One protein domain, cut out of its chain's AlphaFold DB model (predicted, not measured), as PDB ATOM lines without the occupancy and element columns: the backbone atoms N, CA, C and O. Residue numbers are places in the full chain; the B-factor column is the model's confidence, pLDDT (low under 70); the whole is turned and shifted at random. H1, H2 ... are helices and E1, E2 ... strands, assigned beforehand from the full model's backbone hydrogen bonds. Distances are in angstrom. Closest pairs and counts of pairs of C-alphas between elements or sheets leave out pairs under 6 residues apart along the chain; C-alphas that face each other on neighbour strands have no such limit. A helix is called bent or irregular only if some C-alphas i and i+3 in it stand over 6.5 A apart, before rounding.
ATOM      1  N   ASP A   2     165.286 203.830 137.254       80.06
ATOM      2  CA  ASP A   2     165.067 202.986 138.440       80.06
ATOM      3  C   ASP A   2     163.596 202.814 138.835       80.06
ATOM      4  O   ASP A   2     163.178 201.714 139.176       80.06
ATOM      5  N   THR A   3     162.773 203.856 138.709       82.44
ATOM      6  CA  THR A   3     161.328 203.788 138.996       82.44
ATOM      7  C   THR A   3     160.593 202.768 138.125       82.44
ATOM      8  O   THR A   3     159.781 202.004 138.635       82.44
ATOM      9  N   LEU A   4     160.923 202.689 136.833       85.00
ATOM     10  CA  LEU A   4     160.347 201.707 135.908       85.00
ATOM     11  C   LEU A   4     160.805 200.277 136.221       85.00
ATOM     12  O   LEU A   4     160.004 199.352 136.135       85.00
ATOM     13  N   LYS A   5     162.065 200.085 136.633       83.88
ATOM     14  CA  LYS A   5     162.565 198.766 137.062       83.88
ATOM     15  C   LYS A   5     161.875 198.292 138.342       83.88
ATOM     16  O   LYS A   5     161.476 197.134 138.423       83.88
ATOM     17  N   LYS A   6     161.684 199.197 139.308       84.00
ATOM     18  CA  LYS A   6     160.933 198.928 140.542       84.00
ATOM     19  C   LYS A   6     159.473 198.596 140.234       84.00
ATOM     20  O   LYS A   6     158.984 197.584 140.715       84.00
ATOM     21  N   ALA A   7     158.817 199.375 139.371       84.38
ATOM     22  CA  ALA A   7     157.453 199.097 138.922       84.38
ATOM     23  C   ALA A   7     157.338 197.732 138.219       84.38
ATOM     24  O   ALA A   7     156.424 196.971 138.515       84.38
ATOM     25  N   GLY A   8     158.301 197.374 137.362       86.56
ATOM     26  CA  GLY A   8     158.346 196.066 136.706       86.56
ATOM     27  C   GLY A   8     158.456 194.897 137.690       86.56
ATOM     28  O   GLY A   8     157.770 193.893 137.529       86.56
ATOM     29  N   ALA A   9     159.248 195.043 138.755       87.25
ATOM     30  CA  ALA A   9     159.356 194.032 139.807       87.25
ATOM     31  C   ALA A   9     158.062 193.864 140.635       87.25
ATOM     32  O   ALA A   9     157.856 192.807 141.228       87.25
ATOM     33  N   MET A  10     157.177 194.869 140.658       89.94
ATOM     34  CA  MET A  10     155.867 194.787 141.320       89.94
ATOM     35  C   MET A  10     154.809 194.059 140.484       89.94
ATOM     36  O   MET A  10     153.820 193.600 141.048       89.94
ATOM     37  N   LEU A  11     155.010 193.903 139.168       89.75
ATOM     38  CA  LEU A  11     154.032 193.243 138.291       89.75
ATOM     39  C   LEU A  11     153.785 191.778 138.674       89.75
ATOM     40  O   LEU A  11     152.673 191.287 138.519       89.75
ATOM     41  N   ALA A  12     154.794 191.099 139.228       89.81
ATOM     42  CA  ALA A  12     154.664 189.727 139.721       89.81
ATOM     43  C   ALA A  12     153.722 189.594 140.936       89.81
ATOM     44  O   ALA A  12     153.349 188.481 141.289       89.81
ATOM     45  N   HIS A  13     153.342 190.712 141.567       92.94
ATOM     46  CA  HIS A  13     152.523 190.762 142.783       92.94
ATOM     47  C   HIS A  13     151.140 191.387 142.547       92.94
ATOM     48  O   HIS A  13     150.443 191.713 143.504       92.94
ATOM     49  N   LEU A  14     150.718 191.568 141.288       91.81
ATOM     50  CA  LEU A  14     149.419 192.180 140.974       91.81
ATOM     51  C   LEU A  14     148.242 191.408 141.575       91.81
ATOM     52  O   LEU A  14     147.333 192.025 142.124       91.81
ATOM     53  N   ASP A  15     148.281 190.077 141.535       89.31
ATOM     54  CA  ASP A  15     147.211 189.244 142.094       89.31
ATOM     55  C   ASP A  15     147.088 189.411 143.614       89.31
ATOM     56  O   ASP A  15     145.978 189.484 144.145       89.31
ATOM     57  N   LEU A  16     148.220 189.570 144.312       91.19
ATOM     58  CA  LEU A  16     148.236 189.891 145.740       91.19
ATOM     59  C   LEU A  16     147.564 191.244 145.999       91.19
ATOM     60  O   LEU A  16     146.741 191.358 146.903       91.19
ATOM     61  N   PHE A  17     147.870 192.266 145.196       92.12
ATOM     62  CA  PHE A  17     147.250 193.582 145.355       92.12
ATOM     63  C   PHE A  17     145.749 193.570 145.076       92.12
ATOM     64  O   PHE A  17     145.007 194.224 145.808       92.12
ATOM     65  N   HIS A  18     145.292 192.817 144.073       90.00
ATOM     66  CA  HIS A  18     143.861 192.635 143.827       90.00
ATOM     67  C   HIS A  18     143.182 191.959 145.021       90.00
ATOM     68  O   HIS A  18     142.203 192.490 145.536       90.00
ATOM     69  N   SER A  19     143.761 190.876 145.549       87.50
ATOM     70  CA  SER A  19     143.232 190.198 146.740       87.50
ATOM     71  C   SER A  19     143.161 191.126 147.963       87.50
ATOM     72  O   SER A  19     142.145 191.169 148.658       87.50
ATOM     73  N   MET A  20     144.200 191.931 148.204       91.38
ATOM     74  CA  MET A  20     144.213 192.913 149.294       91.38
ATOM     75  C   MET A  20     143.170 194.022 149.107       91.38
ATOM     76  O   MET A  20     142.532 194.440 150.076       91.38
ATOM     77  N   LEU A  21     143.002 194.517 147.876       90.25
ATOM     78  CA  LEU A  21     141.997 195.524 147.537       90.25
ATOM     79  C   LEU A  21     140.584 194.987 147.782       90.25
ATOM     80  O   LEU A  21     139.763 195.660 148.404       90.25
ATOM     81  N   ASP A  22     140.329 193.768 147.333       87.75
ATOM     82  CA  ASP A  22     139.045 193.095 147.463       87.75
ATOM     83  C   ASP A  22     138.686 192.829 148.931       87.75
ATOM     84  O   ASP A  22     137.574 193.132 149.374       87.75
ATOM     85  N   LEU A  23     139.653 192.374 149.733       88.38
ATOM     86  CA  LEU A  23     139.474 192.198 151.174       88.38
ATOM     87  C   LEU A  23     139.182 193.530 151.879       88.38
ATOM     88  O   LEU A  23     138.292 193.620 152.728       88.38
ATOM     89  N   ARG A  24     139.888 194.601 151.498       89.25
ATOM     90  CA  ARG A  24     139.634 195.948 152.025       89.25
ATOM     91  C   ARG A  24     138.221 196.430 151.692       89.25
ATOM     92  O   ARG A  24     137.567 197.006 152.562       89.25
ATOM     93  N   ARG A  25     137.739 196.198 150.470       87.81
ATOM     94  CA  ARG A  25     136.368 196.547 150.060       87.81
ATOM     95  C   ARG A  25     135.331 195.796 150.889       87.81
ATOM     96  O   ARG A  25     134.366 196.402 151.348       87.81
ATOM     97  N   LEU A  26     135.562 194.513 151.170       85.94
ATOM     98  CA  LEU A  26     134.674 193.724 152.024       85.94
ATOM     99  C   LEU A  26     134.636 194.241 153.473       85.94
ATOM    100  O   LEU A  26     133.567 194.313 154.081       85.94
ATOM    101  N   LEU A  27     135.778 194.667 154.020       88.62
ATOM    102  CA  LEU A  27     135.849 195.312 155.337       88.62
ATOM    103  C   LEU A  27     135.088 196.642 155.375       88.62
ATOM    104  O   LEU A  27     134.420 196.952 156.365       88.62
ATOM    105  N   GLN A  28     135.173 197.429 154.304       89.25
ATOM    106  CA  GLN A  28     134.424 198.678 154.168       89.25
ATOM    107  C   GLN A  28     132.919 198.422 154.070       89.25
ATOM    108  O   GLN A  28     132.150 199.130 154.717       89.25
ATOM    109  N   LEU A  29     132.503 197.379 153.345       88.75
ATOM    110  CA  LEU A  29     131.107 196.948 153.275       88.75
ATOM    111  C   LEU A  29     130.579 196.533 154.652       88.75
ATOM    112  O   LEU A  29     129.522 196.990 155.075       88.75
ATOM    113  N   ALA A  30     131.353 195.737 155.394       89.38
ATOM    114  CA  ALA A  30     131.005 195.327 156.752       89.38
ATOM    115  C   ALA A  30     130.886 196.524 157.712       89.38
ATOM    116  O   ALA A  30     129.986 196.572 158.551       89.38
ATOM    117  N   ALA A  31     131.787 197.505 157.591       89.50
ATOM    118  CA  ALA A  31     131.707 198.744 158.358       89.50
ATOM    119  C   ALA A  31     130.454 199.549 157.989       89.50
ATOM    120  O   ALA A  31     129.742 199.991 158.886       89.50
ATOM    121  N   HIS A  32     130.145 199.667 156.695       91.19
ATOM    122  CA  HIS A  32     128.953 200.358 156.215       91.19
ATOM    123  C   HIS A  32     127.657 199.710 156.728       91.19
ATOM    124  O   HIS A  32     126.789 200.412 157.243       91.19
ATOM    125  N   MET A  33     127.562 198.376 156.680       91.81
ATOM    126  CA  MET A  33     126.440 197.628 157.260       91.81
ATOM    127  C   MET A  33     126.264 197.937 158.747       91.81
ATOM    128  O   MET A  33     125.155 198.185 159.213       91.81
ATOM    129  N   ARG A  34     127.367 197.965 159.504       89.81
ATOM    130  CA  ARG A  34     127.339 198.262 160.942       89.81
ATOM    131  C   ARG A  34     126.911 199.700 161.227       89.81
ATOM    132  O   ARG A  34     126.119 199.916 162.136       89.81
ATOM    133  N   GLU A  35     127.424 200.662 160.463       91.00
ATOM    134  CA  GLU A  35     127.069 202.083 160.572       91.00
ATOM    135  C   GLU A  35     125.570 202.305 160.316       91.00
ATOM    136  O   GLU A  35     124.947 203.121 160.994       91.00
ATOM    137  N   ARG A  36     124.975 201.545 159.386       91.19
ATOM    138  CA  ARG A  36     123.548 201.634 159.052       91.19
ATOM    139  C   ARG A  36     122.637 200.738 159.899       91.19
ATOM    140  O   ARG A  36     121.420 200.898 159.870       91.19
ATOM    141  N   GLY A  37     123.208 199.808 160.664       90.25
ATOM    142  CA  GLY A  37     122.456 198.829 161.450       90.25
ATOM    143  C   GLY A  37     121.855 197.687 160.618       90.25
ATOM    144  O   GLY A  37     120.865 197.080 161.038       90.25
ATOM    145  N   ASP A  38     122.430 197.386 159.450       93.31
ATOM    146  CA  ASP A  38     122.043 196.222 158.655       93.31
ATOM    147  C   ASP A  38     122.480 194.931 159.351       93.31
ATOM    148  O   ASP A  38     123.597 194.802 159.855       93.31
ATOM    149  N   ARG A  39     121.589 193.942 159.361       93.69
ATOM    150  CA  ARG A  39     121.809 192.656 160.036       93.69
ATOM    151  C   ARG A  39     122.307 191.588 159.074       93.69
ATOM    152  O   ARG A  39     123.056 190.699 159.483       93.69
ATOM    153  N   ALA A  40     121.876 191.676 157.818       94.44
ATOM    154  CA  ALA A  40     122.186 190.716 156.775       94.44
ATOM    155  C   ALA A  40     122.392 191.402 155.426       94.44
ATOM    156  O   ALA A  40     121.959 192.531 155.203       94.44
ATOM    157  N   MET A  41     123.060 190.684 154.536       95.19
ATOM    158  CA  MET A  41     123.294 191.068 153.159       95.19
ATOM    159  C   MET A  41     123.090 189.853 152.257       95.19
ATOM    160  O   MET A  41     123.527 188.750 152.594       95.19
ATOM    161  N   LEU A  42     122.453 190.075 151.114       96.62
ATOM    162  CA  LEU A  42     122.422 189.162 149.980       96.62
ATOM    163  C   LEU A  42     123.266 189.766 148.863       96.62
ATOM    164  O   LEU A  42     123.192 190.967 148.604       96.62
ATOM    165  N   VAL A  43     124.076 188.939 148.217       96.56
ATOM    166  CA  VAL A  43     124.907 189.354 147.089       96.56
ATOM    167  C   VAL A  43     124.712 188.381 145.942       96.56
ATOM    168  O   VAL A  43     125.012 187.192 146.071       96.56
ATOM    169  N   SER A  44     124.248 188.908 144.817       96.25
ATOM    170  CA  SER A  44     124.251 188.249 143.513       96.25
ATOM    171  C   SER A  44     125.290 188.914 142.603       96.25
ATOM    172  O   SER A  44     125.878 189.930 142.966       96.25
ATOM    173  N   GLU A  45     125.524 188.377 141.405       94.00
ATOM    174  CA  GLU A  45     126.475 188.977 140.452       94.00
ATOM    175  C   GLU A  45     126.088 190.401 140.003       94.00
ATOM    176  O   GLU A  45     126.951 191.150 139.547       94.00
ATOM    177  N   GLY A  46     124.808 190.776 140.117       95.56
ATOM    178  CA  GLY A  46     124.282 192.054 139.623       95.56
ATOM    179  C   GLY A  46     123.686 192.974 140.687       95.56
ATOM    180  O   GLY A  46     123.379 194.122 140.375       95.56
ATOM    181  N   GLU A  47     123.506 192.505 141.920       96.94
ATOM    182  CA  GLU A  47     122.836 193.273 142.969       96.94
ATOM    183  C   GLU A  47     123.366 192.928 144.365       96.94
ATOM    184  O   GLU A  47     123.569 191.757 144.702       96.94
ATOM    185  N   ILE A  48     123.553 193.965 145.183       96.50
ATOM    186  CA  ILE A  48     123.769 193.877 146.626       96.50
ATOM    187  C   ILE A  48     122.480 194.326 147.306       96.50
ATOM    188  O   ILE A  48     122.057 195.472 147.149       96.50
ATOM    189  N   THR A  49     121.900 193.446 148.116       96.50
ATOM    190  CA  THR A  49     120.767 193.759 148.987       96.50
ATOM    191  C   THR A  49     121.227 193.763 150.429       96.50
ATOM    192  O   THR A  49     121.699 192.760 150.955       96.50
ATOM    193  N   LEU A  50     121.060 194.888 151.099       95.31
ATOM    194  CA  LEU A  50     121.399 195.075 152.499       95.31
ATOM    195  C   LEU A  50     120.103 195.192 153.305       95.31
ATOM    196  O   LEU A  50     119.213 195.967 152.955       95.31
ATOM    197  N   ILE A  51     120.000 194.403 154.372       95.44
ATOM    198  CA  ILE A  51     118.758 194.165 155.110       95.44
ATOM    199  C   ILE A  51     118.933 194.661 156.548       95.44
ATOM    200  O   ILE A  51     119.635 194.035 157.352       95.44
ATOM    201  N   GLY A  52     118.277 195.772 156.882       91.56
ATOM    202  CA  GLY A  52     118.343 196.422 158.191       91.56
ATOM    203  C   GLY A  52     116.984 196.923 158.676       91.56
ATOM    204  O   GLY A  52     115.998 196.186 158.657       91.56
ATOM    205  N   GLY A  53     116.950 198.166 159.170       88.75
ATOM    206  CA  GLY A  53     115.692 198.877 159.439       88.75
ATOM    207  C   GLY A  53     114.923 199.178 158.152       88.75
ATOM    208  O   GLY A  53     113.717 198.967 158.101       88.75
ATOM    209  N   ASP A  54     115.663 199.549 157.108       90.00
ATOM    210  CA  ASP A  54     115.203 199.641 155.726       90.00
ATOM    211  C   ASP A  54     115.987 198.642 154.861       90.00
ATOM    212  O   ASP A  54     117.075 198.190 155.234       90.00
ATOM    213  N   THR A  55     115.426 198.275 153.708       94.00
ATOM    214  CA  THR A  55     116.124 197.448 152.714       94.00
ATOM    215  C   THR A  55     116.674 198.341 151.614       94.00
ATOM    216  O   THR A  55     115.930 199.117 151.016       94.00
ATOM    217  N   LEU A  56     117.969 198.208 151.336       94.31
ATOM    218  CA  LEU A  56     118.628 198.872 150.215       94.31
ATOM    219  C   LEU A  56     119.108 197.812 149.231       94.31
ATOM    220  O   LEU A  56     119.925 196.973 149.604       94.31
ATOM    221  N   SER A  57     118.651 197.903 147.986       95.62
ATOM    222  CA  SER A  57     119.158 197.097 146.878       95.62
ATOM    223  C   SER A  57     119.758 197.997 145.812       95.62
ATOM    224  O   SER A  57     119.121 198.964 145.386       95.62
ATOM    225  N   ALA A  58     120.985 197.697 145.401       95.88
ATOM    226  CA  ALA A  58     121.663 198.408 144.328       95.88
ATOM    227  C   ALA A  58     122.750 197.526 143.694       95.88
ATOM    228  O   ALA A  58     123.333 196.686 144.381       95.88
ATOM    229  N   PRO A  59     123.091 197.738 142.411       95.88
ATOM    230  CA  PRO A  59     124.249 197.086 141.790       95.88
ATOM    231  C   PRO A  59     125.582 197.569 142.386       95.88
ATOM    232  O   PRO A  59     126.609 196.904 142.249       95.88
ATOM    233  N   GLU A  60     125.563 198.731 143.039       95.12
ATOM    234  CA  GLU A  60     126.727 199.412 143.581       95.12
ATOM    235  C   GLU A  60     126.354 200.140 144.877       95.12
ATOM    236  O   GLU A  60     125.329 200.820 144.953       95.12
ATOM    237  N   ILE A  61     127.192 199.996 145.903       93.19
ATOM    238  CA  ILE A  61     127.043 200.655 147.199       93.19
ATOM    239  C   ILE A  61     128.170 201.666 147.370       93.19
ATOM    240  O   ILE A  61     129.351 201.312 147.353       93.19
ATOM    241  N   VAL A  62     127.797 202.925 147.595       91.75
ATOM    242  CA  VAL A  62     128.731 203.988 147.969       91.75
ATOM    243  C   VAL A  62     128.698 204.150 149.483       91.75
ATOM    244  O   VAL A  62     127.673 204.483 150.077       91.75
ATOM    245  N   THR A  63     129.833 203.898 150.125       87.69
ATOM    246  CA  THR A  63     129.973 204.055 151.576       87.69
ATOM    247  C   THR A  63     130.003 205.534 151.972       87.69
ATOM    248  O   THR A  63     130.317 206.408 151.164       87.69
ATOM    249  N   ALA A  64     129.790 205.832 153.258       82.88
ATOM    250  CA  ALA A  64     129.903 207.196 153.792       82.88
ATOM    251  C   ALA A  64     131.292 207.833 153.568       82.88
ATOM    252  O   ALA A  64     131.435 209.053 153.597       82.88
ATOM    253  N   ARG A  65     132.322 207.010 153.330       84.00
ATOM    254  CA  ARG A  65     133.694 207.445 153.038       84.00
ATOM    255  C   ARG A  65     133.971 207.642 151.541       84.00
ATOM    256  O   ARG A  65     135.112 207.910 151.183       84.00
ATOM    257  N   GLY A  66     132.961 207.504 150.681       86.12
ATOM    258  CA  GLY A  66     133.086 207.647 149.226       86.12
ATOM    259  C   GLY A  66     133.703 206.438 148.517       86.12
ATOM    260  O   GLY A  66     133.918 206.482 147.310       86.12
ATOM    261  N   GLU A  67     133.988 205.354 149.241       87.50
ATOM    262  CA  GLU A  67     134.435 204.095 148.638       87.50
ATOM    263  C   GLU A  67     133.248 203.401 147.979       87.50
ATOM    264  O   GLU A  67     132.142 203.399 148.529       87.50
ATOM    265  N   THR A  68     133.502 202.815 146.816       91.00
ATOM    266  CA  THR A  68     132.481 202.236 145.947       91.00
ATOM    267  C   THR A  68     132.686 200.731 145.839       91.00
ATOM    268  O   THR A  68     133.806 200.270 145.608       91.00
ATOM    269  N   ILE A  69     131.611 199.973 146.051       91.38
ATOM    270  CA  ILE A  69     131.627 198.510 146.086       91.38
ATOM    271  C   ILE A  69     130.543 197.989 145.146       91.38
ATOM    272  O   ILE A  69     129.357 198.205 145.392       91.38
ATOM    273  N   ASP A  70     130.950 197.295 144.088       94.12
ATOM    274  CA  ASP A  70     130.046 196.687 143.117       94.12
ATOM    275  C   ASP A  70     129.680 195.239 143.484       94.12
ATOM    276  O   ASP A  70     130.436 194.521 144.155       94.12
ATOM    277  N   ALA A  71     128.506 194.806 143.023       94.94
ATOM    278  CA  ALA A  71     127.960 193.480 143.290       94.94
ATOM    279  C   ALA A  71     128.845 192.340 142.768       94.94
ATOM    280  O   ALA A  71     129.037 191.343 143.465       94.94
ATOM    281  N   LEU A  72     129.443 192.502 141.587       93.44
ATOM    282  CA  LEU A  72     130.266 191.472 140.958       93.44
ATOM    283  C   LEU A  72     131.539 191.195 141.767       93.44
ATOM    284  O   LEU A  72     131.897 190.037 141.990       93.44
ATOM    285  N   THR A  73     132.215 192.245 142.231       91.62
ATOM    286  CA  THR A  73     133.377 192.128 143.115       91.62
ATOM    287  C   THR A  73     132.973 191.477 144.435       91.62
ATOM    288  O   THR A  73     133.594 190.498 144.847       91.62
ATOM    289  N   ALA A  74     131.902 191.951 145.083       93.31
ATOM    290  CA  ALA A  74     131.433 191.378 146.344       93.31
ATOM    291  C   ALA A  74     131.068 189.886 146.208       93.31
ATOM    292  O   ALA A  74     131.426 189.081 147.071       93.31
ATOM    293  N   HIS A  75     130.416 189.501 145.107       94.81
ATOM    294  CA  HIS A  75     130.042 188.118 144.805       94.81
ATOM    295  C   HIS A  75     131.271 187.217 144.659       94.81
ATOM    296  O   HIS A  75     131.366 186.201 145.346       94.81
ATOM    297  N   ARG A  76     132.262 187.625 143.855       92.31
ATOM    298  CA  ARG A  76     133.518 186.876 143.659       92.31
ATOM    299  C   ARG A  76     134.296 186.695 144.957       92.31
ATOM    300  O   ARG A  76     134.818 185.611 145.224       92.31
ATOM    301  N   VAL A  77     134.356 187.740 145.780       92.25
ATOM    302  CA  VAL A  77     135.023 187.680 147.084       92.25
ATOM    303  C   VAL A  77     134.312 186.689 147.995       92.25
ATOM    304  O   VAL A  77     134.955 185.807 148.559       92.25
ATOM    305  N   LEU A  78     132.984 186.767 148.102       94.25
ATOM    306  CA  LEU A  78     132.211 185.826 148.911       94.25
ATOM    307  C   LEU A  78     132.327 184.390 148.390       94.25
ATOM    308  O   LEU A  78     132.494 183.478 149.197       94.25
ATOM    309  N   GLN A  79     132.336 184.179 147.074       94.44
ATOM    310  CA  GLN A  79     132.593 182.874 146.468       94.44
ATOM    311  C   GLN A  79     133.947 182.307 146.899       94.44
ATOM    312  O   GLN A  79     134.020 181.160 147.347       94.44
ATOM    313  N   SER A  80     135.008 183.112 146.805       91.50
ATOM    314  CA  SER A  80     136.355 182.709 147.209       91.50
ATOM    315  C   SER A  80     136.435 182.391 148.703       91.50
ATOM    316  O   SER A  80     137.047 181.398 149.088       91.50
ATOM    317  N   LEU A  81     135.814 183.211 149.553       91.88
ATOM    318  CA  LEU A  81     135.869 183.050 151.008       91.88
ATOM    319  C   LEU A  81     135.033 181.870 151.507       91.88
ATOM    320  O   LEU A  81     135.451 181.153 152.421       91.88
ATOM    321  N   LYS A  82     133.857 181.654 150.912       93.50
ATOM    322  CA  LYS A  82     132.963 180.557 151.289       93.50
ATOM    323  C   LYS A  82     133.362 179.217 150.668       93.50
ATOM    324  O   LYS A  82     133.010 178.176 151.218       93.50
ATOM    325  N   GLY A  83     134.102 179.223 149.560       93.44
ATOM    326  CA  GLY A  83     134.661 178.016 148.944       93.44
ATOM    327  C   GLY A  83     133.648 177.145 148.192       93.44
ATOM    328  O   GLY A  83     133.946 175.992 147.890       93.44
ATOM    329  N   TYR A  84     132.461 177.670 147.880       93.81
ATOM    330  CA  TYR A  84     131.460 176.998 147.049       93.81
ATOM    331  C   TYR A  84     130.844 177.973 146.049       93.81
ATOM    332  O   TYR A  84     130.701 179.160 146.339       93.81
ATOM    333  N   SER A  85     130.457 177.477 144.872       93.44
ATOM    334  CA  SER A  85     129.755 178.267 143.857       93.44
ATOM    335  C   SER A  85     128.271 178.392 144.191       93.44
ATOM    336  O   SER A  85     127.601 177.379 144.393       93.44
ATOM    337  N   SER A  86     127.756 179.617 144.190       95.00
ATOM    338  CA  SER A  86     126.334 179.920 144.330       95.00
ATOM    339  C   SER A  86     125.972 181.107 143.442       95.00
ATOM    340  O   SER A  86     126.797 181.992 143.218       95.00
ATOM    341  N   SER A  87     124.732 181.147 142.957       93.38
ATOM    342  CA  SER A  87     124.193 182.334 142.282       93.38
ATOM    343  C   SER A  87     123.956 183.493 143.255       93.38
ATOM    344  O   SER A  87     123.919 184.646 142.838       93.38
ATOM    345  N   GLU A  88     123.808 183.187 144.545       95.06
ATOM    346  CA  GLU A  88     123.550 184.164 145.598       95.06
ATOM    347  C   GLU A  88     124.246 183.772 146.906       95.06
ATOM    348  O   GLU A  88     124.256 182.601 147.306       95.06
ATOM    349  N   TYR A  89     124.814 184.761 147.593       96.44
ATOM    350  CA  TYR A  89     125.421 184.600 148.907       96.44
ATOM    351  C   TYR A  89     124.683 185.432 149.946       96.44
ATOM    352  O   TYR A  89     124.685 186.657 149.884       96.44
ATOM    353  N   ALA A  90     124.122 184.756 150.946       95.56
ATOM    354  CA  ALA A  90     123.630 185.393 152.157       95.56
ATOM    355  C   ALA A  90     124.734 185.430 153.212       95.56
ATOM    356  O   ALA A  90     125.363 184.405 153.477       95.56
ATOM    357  N   VAL A  91     124.976 186.587 153.814       95.00
ATOM    358  CA  VAL A  91     125.913 186.751 154.929       95.00
ATOM    359  C   VAL A  91     125.322 187.695 155.960       95.00
ATOM    360  O   VAL A  91     124.796 188.756 155.630       95.00
ATOM    361  N   ASN A  92     125.414 187.314 157.228       94.38
ATOM    362  CA  ASN A  92     125.110 188.225 158.325       94.38
ATOM    363  C   ASN A  92     126.373 188.987 158.767       94.38
ATOM    364  O   ASN A  92     127.486 188.688 158.334       94.38
ATOM    365  N   HIS A  93     126.201 189.991 159.626       87.94
ATOM    366  CA  HIS A  93     127.317 190.822 160.087       87.94
ATOM    367  C   HIS A  93     128.416 190.043 160.846       87.94
ATOM    368  O   HIS A  93     129.595 190.370 160.702       87.94
ATOM    369  N   GLU A  94     128.058 189.021 161.631       89.62
ATOM    370  CA  GLU A  94     129.010 188.186 162.384       89.62
ATOM    371  C   GLU A  94     129.793 187.263 161.452       89.62
ATOM    372  O   GLU A  94     131.016 187.178 161.537       89.62
ATOM    373  N   GLU A  95     129.100 186.621 160.513       92.88
ATOM    374  CA  GLU A  95     129.685 185.771 159.483       92.88
ATOM    375  C   GLU A  95     130.642 186.583 158.612       92.88
ATOM    376  O   GLU A  95     131.775 186.167 158.392       92.88
ATOM    377  N   LEU A  96     130.240 187.781 158.180       91.19
ATOM    378  CA  LEU A  96     131.096 188.659 157.391       91.19
ATOM    379  C   LEU A  96     132.350 189.091 158.166       91.19
ATOM    380  O   LEU A  96     133.437 189.174 157.593       91.19
ATOM    381  N   ALA A  97     132.229 189.344 159.471       88.19
ATOM    382  CA  ALA A  97     133.376 189.640 160.326       88.19
ATOM    383  C   ALA A  97     134.309 188.426 160.479       88.19
ATOM    384  O   ALA A  97     135.524 188.579 160.368       88.19
ATOM    385  N   ALA A  98     133.756 187.226 160.671       91.94
ATOM    386  CA  ALA A  98     134.525 185.988 160.781       91.94
ATOM    387  C   ALA A  98     135.252 185.635 159.472       91.94
ATOM    388  O   ALA A  98     136.433 185.285 159.500       91.94
ATOM    389  N   LEU A  99     134.580 185.784 158.325       92.69
ATOM    390  CA  LEU A  99     135.169 185.581 157.000       92.69
ATOM    391  C   LEU A  99     136.327 186.553 156.755       92.69
ATOM    392  O   LEU A  99     137.389 186.129 156.310       92.69
ATOM    393  N   ASN A 100     136.153 187.830 157.104       90.25
ATOM    394  CA  ASN A 100     137.218 188.826 157.013       90.25
ATOM    395  C   ASN A 100     138.406 188.492 157.923       90.25
ATOM    396  O   ASN A 100     139.545 188.533 157.469       90.25
ATOM    397  N   ALA A 101     138.158 188.149 159.191       91.25
ATOM    398  CA  ALA A 101     139.220 187.815 160.138       91.25
ATOM    399  C   ALA A 101     140.049 186.623 159.646       91.25
ATOM    400  O   ALA A 101     141.276 186.697 159.613       91.25
ATOM    401  N   ARG A 102     139.377 185.563 159.179       91.69
ATOM    402  CA  ARG A 102     140.039 184.409 158.570       91.69
ATOM    403  C   ARG A 102     140.843 184.807 157.331       91.69
ATOM    404  O   ARG A 102     141.997 184.420 157.224       91.69
ATOM    405  N   ALA A 103     140.262 185.589 156.424       91.50
ATOM    406  CA  ALA A 103     140.938 186.013 155.201       91.50
ATOM    407  C   ALA A 103     142.199 186.843 155.479       91.50
ATOM    408  O   ALA A 103     143.206 186.674 154.798       91.50
ATOM    409  N   VAL A 104     142.163 187.709 156.498       90.25
ATOM    410  CA  VAL A 104     143.342 188.455 156.960       90.25
ATOM    411  C   VAL A 104     144.407 187.494 157.489       90.25
ATOM    412  O   VAL A 104     145.554 187.587 157.065       90.25
ATOM    413  N   THR A 105     144.040 186.541 158.348       92.69
ATOM    414  CA  THR A 105     144.987 185.537 158.864       92.69
ATOM    415  C   THR A 105     145.601 184.689 157.744       92.69
ATOM    416  O   THR A 105     146.814 184.474 157.730       92.69
ATOM    417  N   ASP A 106     144.793 184.248 156.778       90.56
ATOM    418  CA  ASP A 106     145.250 183.459 155.628       90.56
ATOM    419  C   ASP A 106     146.215 184.280 154.745       90.56
ATOM    420  O   ASP A 106     147.248 183.772 154.297       90.56
ATOM    421  N   LEU A 107     145.929 185.571 154.541       90.56
ATOM    422  CA  LEU A 107     146.788 186.495 153.797       90.56
ATOM    423  C   LEU A 107     148.126 186.743 154.510       90.56
ATOM    424  O   LEU A 107     149.176 186.698 153.866       90.56
ATOM    425  N   GLU A 108     148.101 186.983 155.822       91.00
ATOM    426  CA  GLU A 108     149.297 187.192 156.651       91.00
ATOM    427  C   GLU A 108     150.221 185.967 156.648       91.00
ATOM    428  O   GLU A 108     151.446 186.107 156.666       91.00
ATOM    429  N   GLY A 109     149.643 184.764 156.573       91.75
ATOM    430  CA  GLY A 109     150.378 183.506 156.453       91.75
ATOM    431  C   GLY A 109     150.852 183.165 155.035       91.75
ATOM    432  O   GLY A 109     151.585 182.188 154.870       91.75
ATOM    433  N   SER A 110     150.447 183.927 154.015       92.44
ATOM    434  CA  SER A 110     150.644 183.543 152.614       92.44
ATOM    435  C   SER A 110     152.092 183.693 152.127       92.44
ATOM    436  O   SER A 110     152.795 184.667 152.416       92.44
ATOM    437  N   ASP A 111     152.523 182.749 151.286       92.94
ATOM    438  CA  ASP A 111     153.819 182.832 150.603       92.94
ATOM    439  C   ASP A 111     153.878 184.011 149.622       92.94
ATOM    440  O   ASP A 111     154.947 184.582 149.411       92.94
ATOM    441  N   ALA A 112     152.733 184.426 149.069       90.88
ATOM    442  CA  ALA A 112     152.632 185.597 148.202       90.88
ATOM    443  C   ALA A 112     153.024 186.886 148.942       90.88
ATOM    444  O   ALA A 112     153.841 187.661 148.441       90.88
ATOM    445  N   LEU A 113     152.513 187.091 150.163       91.75
ATOM    446  CA  LEU A 113     152.874 188.250 150.982       91.75
ATOM    447  C   LEU A 113     154.354 188.216 151.391       91.75
ATOM    448  O   LEU A 113     155.030 189.248 151.366       91.75
ATOM    449  N   ARG A 114     154.895 187.025 151.691       93.25
ATOM    450  CA  ARG A 114     156.328 186.844 151.970       93.25
ATOM    451  C   ARG A 114     157.194 187.183 150.751       93.25
ATOM    452  O   ARG A 114     158.137 187.963 150.873       93.25
ATOM    453  N   ALA A 115     156.850 186.672 149.571       93.25
ATOM    454  CA  ALA A 115     157.561 186.947 148.321       93.25
ATOM    455  C   ALA A 115     157.510 188.437 147.936       93.25
ATOM    456  O   ALA A 115     158.479 188.994 147.398       93.25
ATOM    457  N   PHE A 116     156.397 189.110 148.234       92.69
ATOM    458  CA  PHE A 116     156.282 190.557 148.094       92.69
ATOM    459  C   PHE A 116     157.241 191.293 149.039       92.69
ATOM    460  O   PHE A 116     158.006 192.144 148.580       92.69
ATOM    461  N   ALA A 117     157.283 190.922 150.323       91.69
ATOM    462  CA  ALA A 117     158.201 191.509 151.300       91.69
ATOM    463  C   ALA A 117     159.680 191.331 150.902       91.69
ATOM    464  O   ALA A 117     160.466 192.277 150.977       91.69
ATOM    465  N   GLU A 118     160.056 190.158 150.388       93.00
ATOM    466  CA  GLU A 118     161.399 189.912 149.841       93.00
ATOM    467  C   GLU A 118     161.699 190.793 148.624       93.00
ATOM    468  O   GLU A 118     162.806 191.310 148.455       93.00
ATOM    469  N   THR A 119     160.709 190.999 147.756       90.88
ATOM    470  CA  THR A 119     160.851 191.875 146.591       90.88
ATOM    471  C   THR A 119     161.025 193.334 147.013       90.88
ATOM    472  O   THR A 119     161.901 194.008 146.470       90.88
ATOM    473  N   LEU A 120     160.289 193.802 148.026       89.56
ATOM    474  CA  LEU A 120     160.489 195.126 148.620       89.56
ATOM    475  C   LEU A 120     161.888 195.280 149.222       89.56
ATOM    476  O   LEU A 120     162.546 196.282 148.947       89.56
ATOM    477  N   ALA A 121     162.368 194.288 149.977       91.06
ATOM    478  CA  ALA A 121     163.708 194.304 150.564       91.06
ATOM    479  C   ALA A 121     164.810 194.367 149.491       91.06
ATOM    480  O   ALA A 121     165.775 195.116 149.624       91.06
ATOM    481  N   ARG A 122     164.652 193.635 148.379       87.50
ATOM    482  CA  ARG A 122     165.589 193.703 147.244       87.50
ATOM    483  C   ARG A 122     165.567 195.062 146.548       87.50
ATOM    484  O   ARG A 122     166.615 195.569 146.160       87.50
ATOM    485  N   ILE A 123     164.387 195.658 146.393       85.88
ATOM    486  CA  ILE A 123     164.221 196.979 145.775       85.88
ATOM    487  C   ILE A 123     164.786 198.100 146.659       85.88
ATOM    488  O   ILE A 123     165.315 199.077 146.124       85.88
ATOM    489  N   SER A 124     164.663 197.981 147.983       79.88
ATOM    490  CA  SER A 124     165.183 198.966 148.937       79.88
ATOM    491  C   SER A 124     166.693 198.846 149.149       79.88
ATOM    492  O   SER A 124     167.348 199.864 149.346       79.88
ATOM    493  N   ALA A 125     167.252 197.635 149.056       76.88
ATOM    494  CA  ALA A 125     168.688 197.376 149.190       76.88
ATOM    495  C   ALA A 125     169.499 197.608 147.898       76.88
ATOM    496  O   ALA A 125     170.730 197.623 147.943       76.88
ATOM    497  N   ALA A 126     168.847 197.769 146.741       64.62
ATOM    498  CA  ALA A 126     169.542 198.053 145.489       64.62
ATOM    499  C   ALA A 126     170.265 199.417 145.570       64.62
ATOM    500  O   ALA A 126     169.631 200.417 145.923       64.62
TER     501      ALA A 126
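AT A GLANCE: This is residues 2 to 126 of the 160 residues of an uncharacterized protein of Deinococcus reticulitermitis (UniProt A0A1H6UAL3). A long helical stem ends in a sheet: bent helix H1 and the helices H3 and H4, joined end to end by a tight turn, make the length, and the sheet E3 E2 E1 E6 stands at one end. H2 crosses over one face of this sheet, the small hairpin E4 and E5 packs on H1b, and H1a and H4 run side by side at the far end. The 125 printed residues hold four named helices and six strands, in the order H1 E1 E2 E3 E4 E5 H2 E6 H3 H4; both sheets, E3 E2 E1 E6 and E4 E5, are antiparallel, and the class is mixed. The whole is only just loose, close to compact, with a radius of gyration of the C-alphas of 16.9 A, and only just elongated, 56 by 28 by 24 A.

IN THESE COORDINATES: Find C-alpha 2 at (165.067, 202.986, 138.440), where H1, residues 2 to 36, begins. By its hydrogen bonds it was assigned as one helix, but it is bent, with C-alphas 12 and 15 at 7.8 A: H1a is residues 2 to 12, 16.9 A, and H1b residues 15 to 36, 31.6 A. Next come E1, 40 to 44, 13.6 A; E2, 48 to 51, 9.9 A; E3, 55 to 58, 10.1 A; E4, 60 to 62, 6.6 A; and E5, 68 to 70, 6.7 A. H2, 71 to 82, is 16.0 A long, and E6, 88 to 92, 13.4 A. H3, 93 to 108, spans 22.5 A, and H4, 111 to 125, 20.8 A, to C-alpha 125 at (168.688, 197.376, 149.190).

HOW THE PARTS SIT: Start at the hub, H1, whose arms stand about perpendicular, at 76 degrees. H1a touches H4, Lys 6 to Ile 123 at 6.5 A between closest C-alphas, at a shallow tilt of 10 degrees, opposite ways. H1b touches H3, C-alphas of Ala 30 and Leu 96 closest at 6.7 A, at a shallow tilt of 25 degrees, opposite ways. With residues 22 to 26 alone H1b touches H2, C-alphas of Asp 22 and Val 77 closest at 6.8 A, about perpendicular at 77 degrees. H2 is on the sheet at a height of 8.3 A, over E1 and E6, and runs across the strands, at 71 degrees to E1 on the local plane. E1, E2 and E3 form a meander, each strand the antiparallel neighbour of the one before; N 42 and O 49 are 2.8 A apart, N 50 and O 56 2.8 A. E6 pairs with E1, N 41 and O 91 at 2.8 A, and hairpin E4 and E5 has N 61 and O 69 at 2.9 A. Every O i to N i+4 pair is within hydrogen-bond range in H1b, H2, H3 and H4; in H1a 6 of 7 are.

THE WHOLE: The C-alphas farthest apart, of Gly 53 and Ala 126, are 55.6 A apart. The printed part has no cut, and the links are tight. Mean pLDDT of the printed part is 90.9; residue 126 alone is under 70.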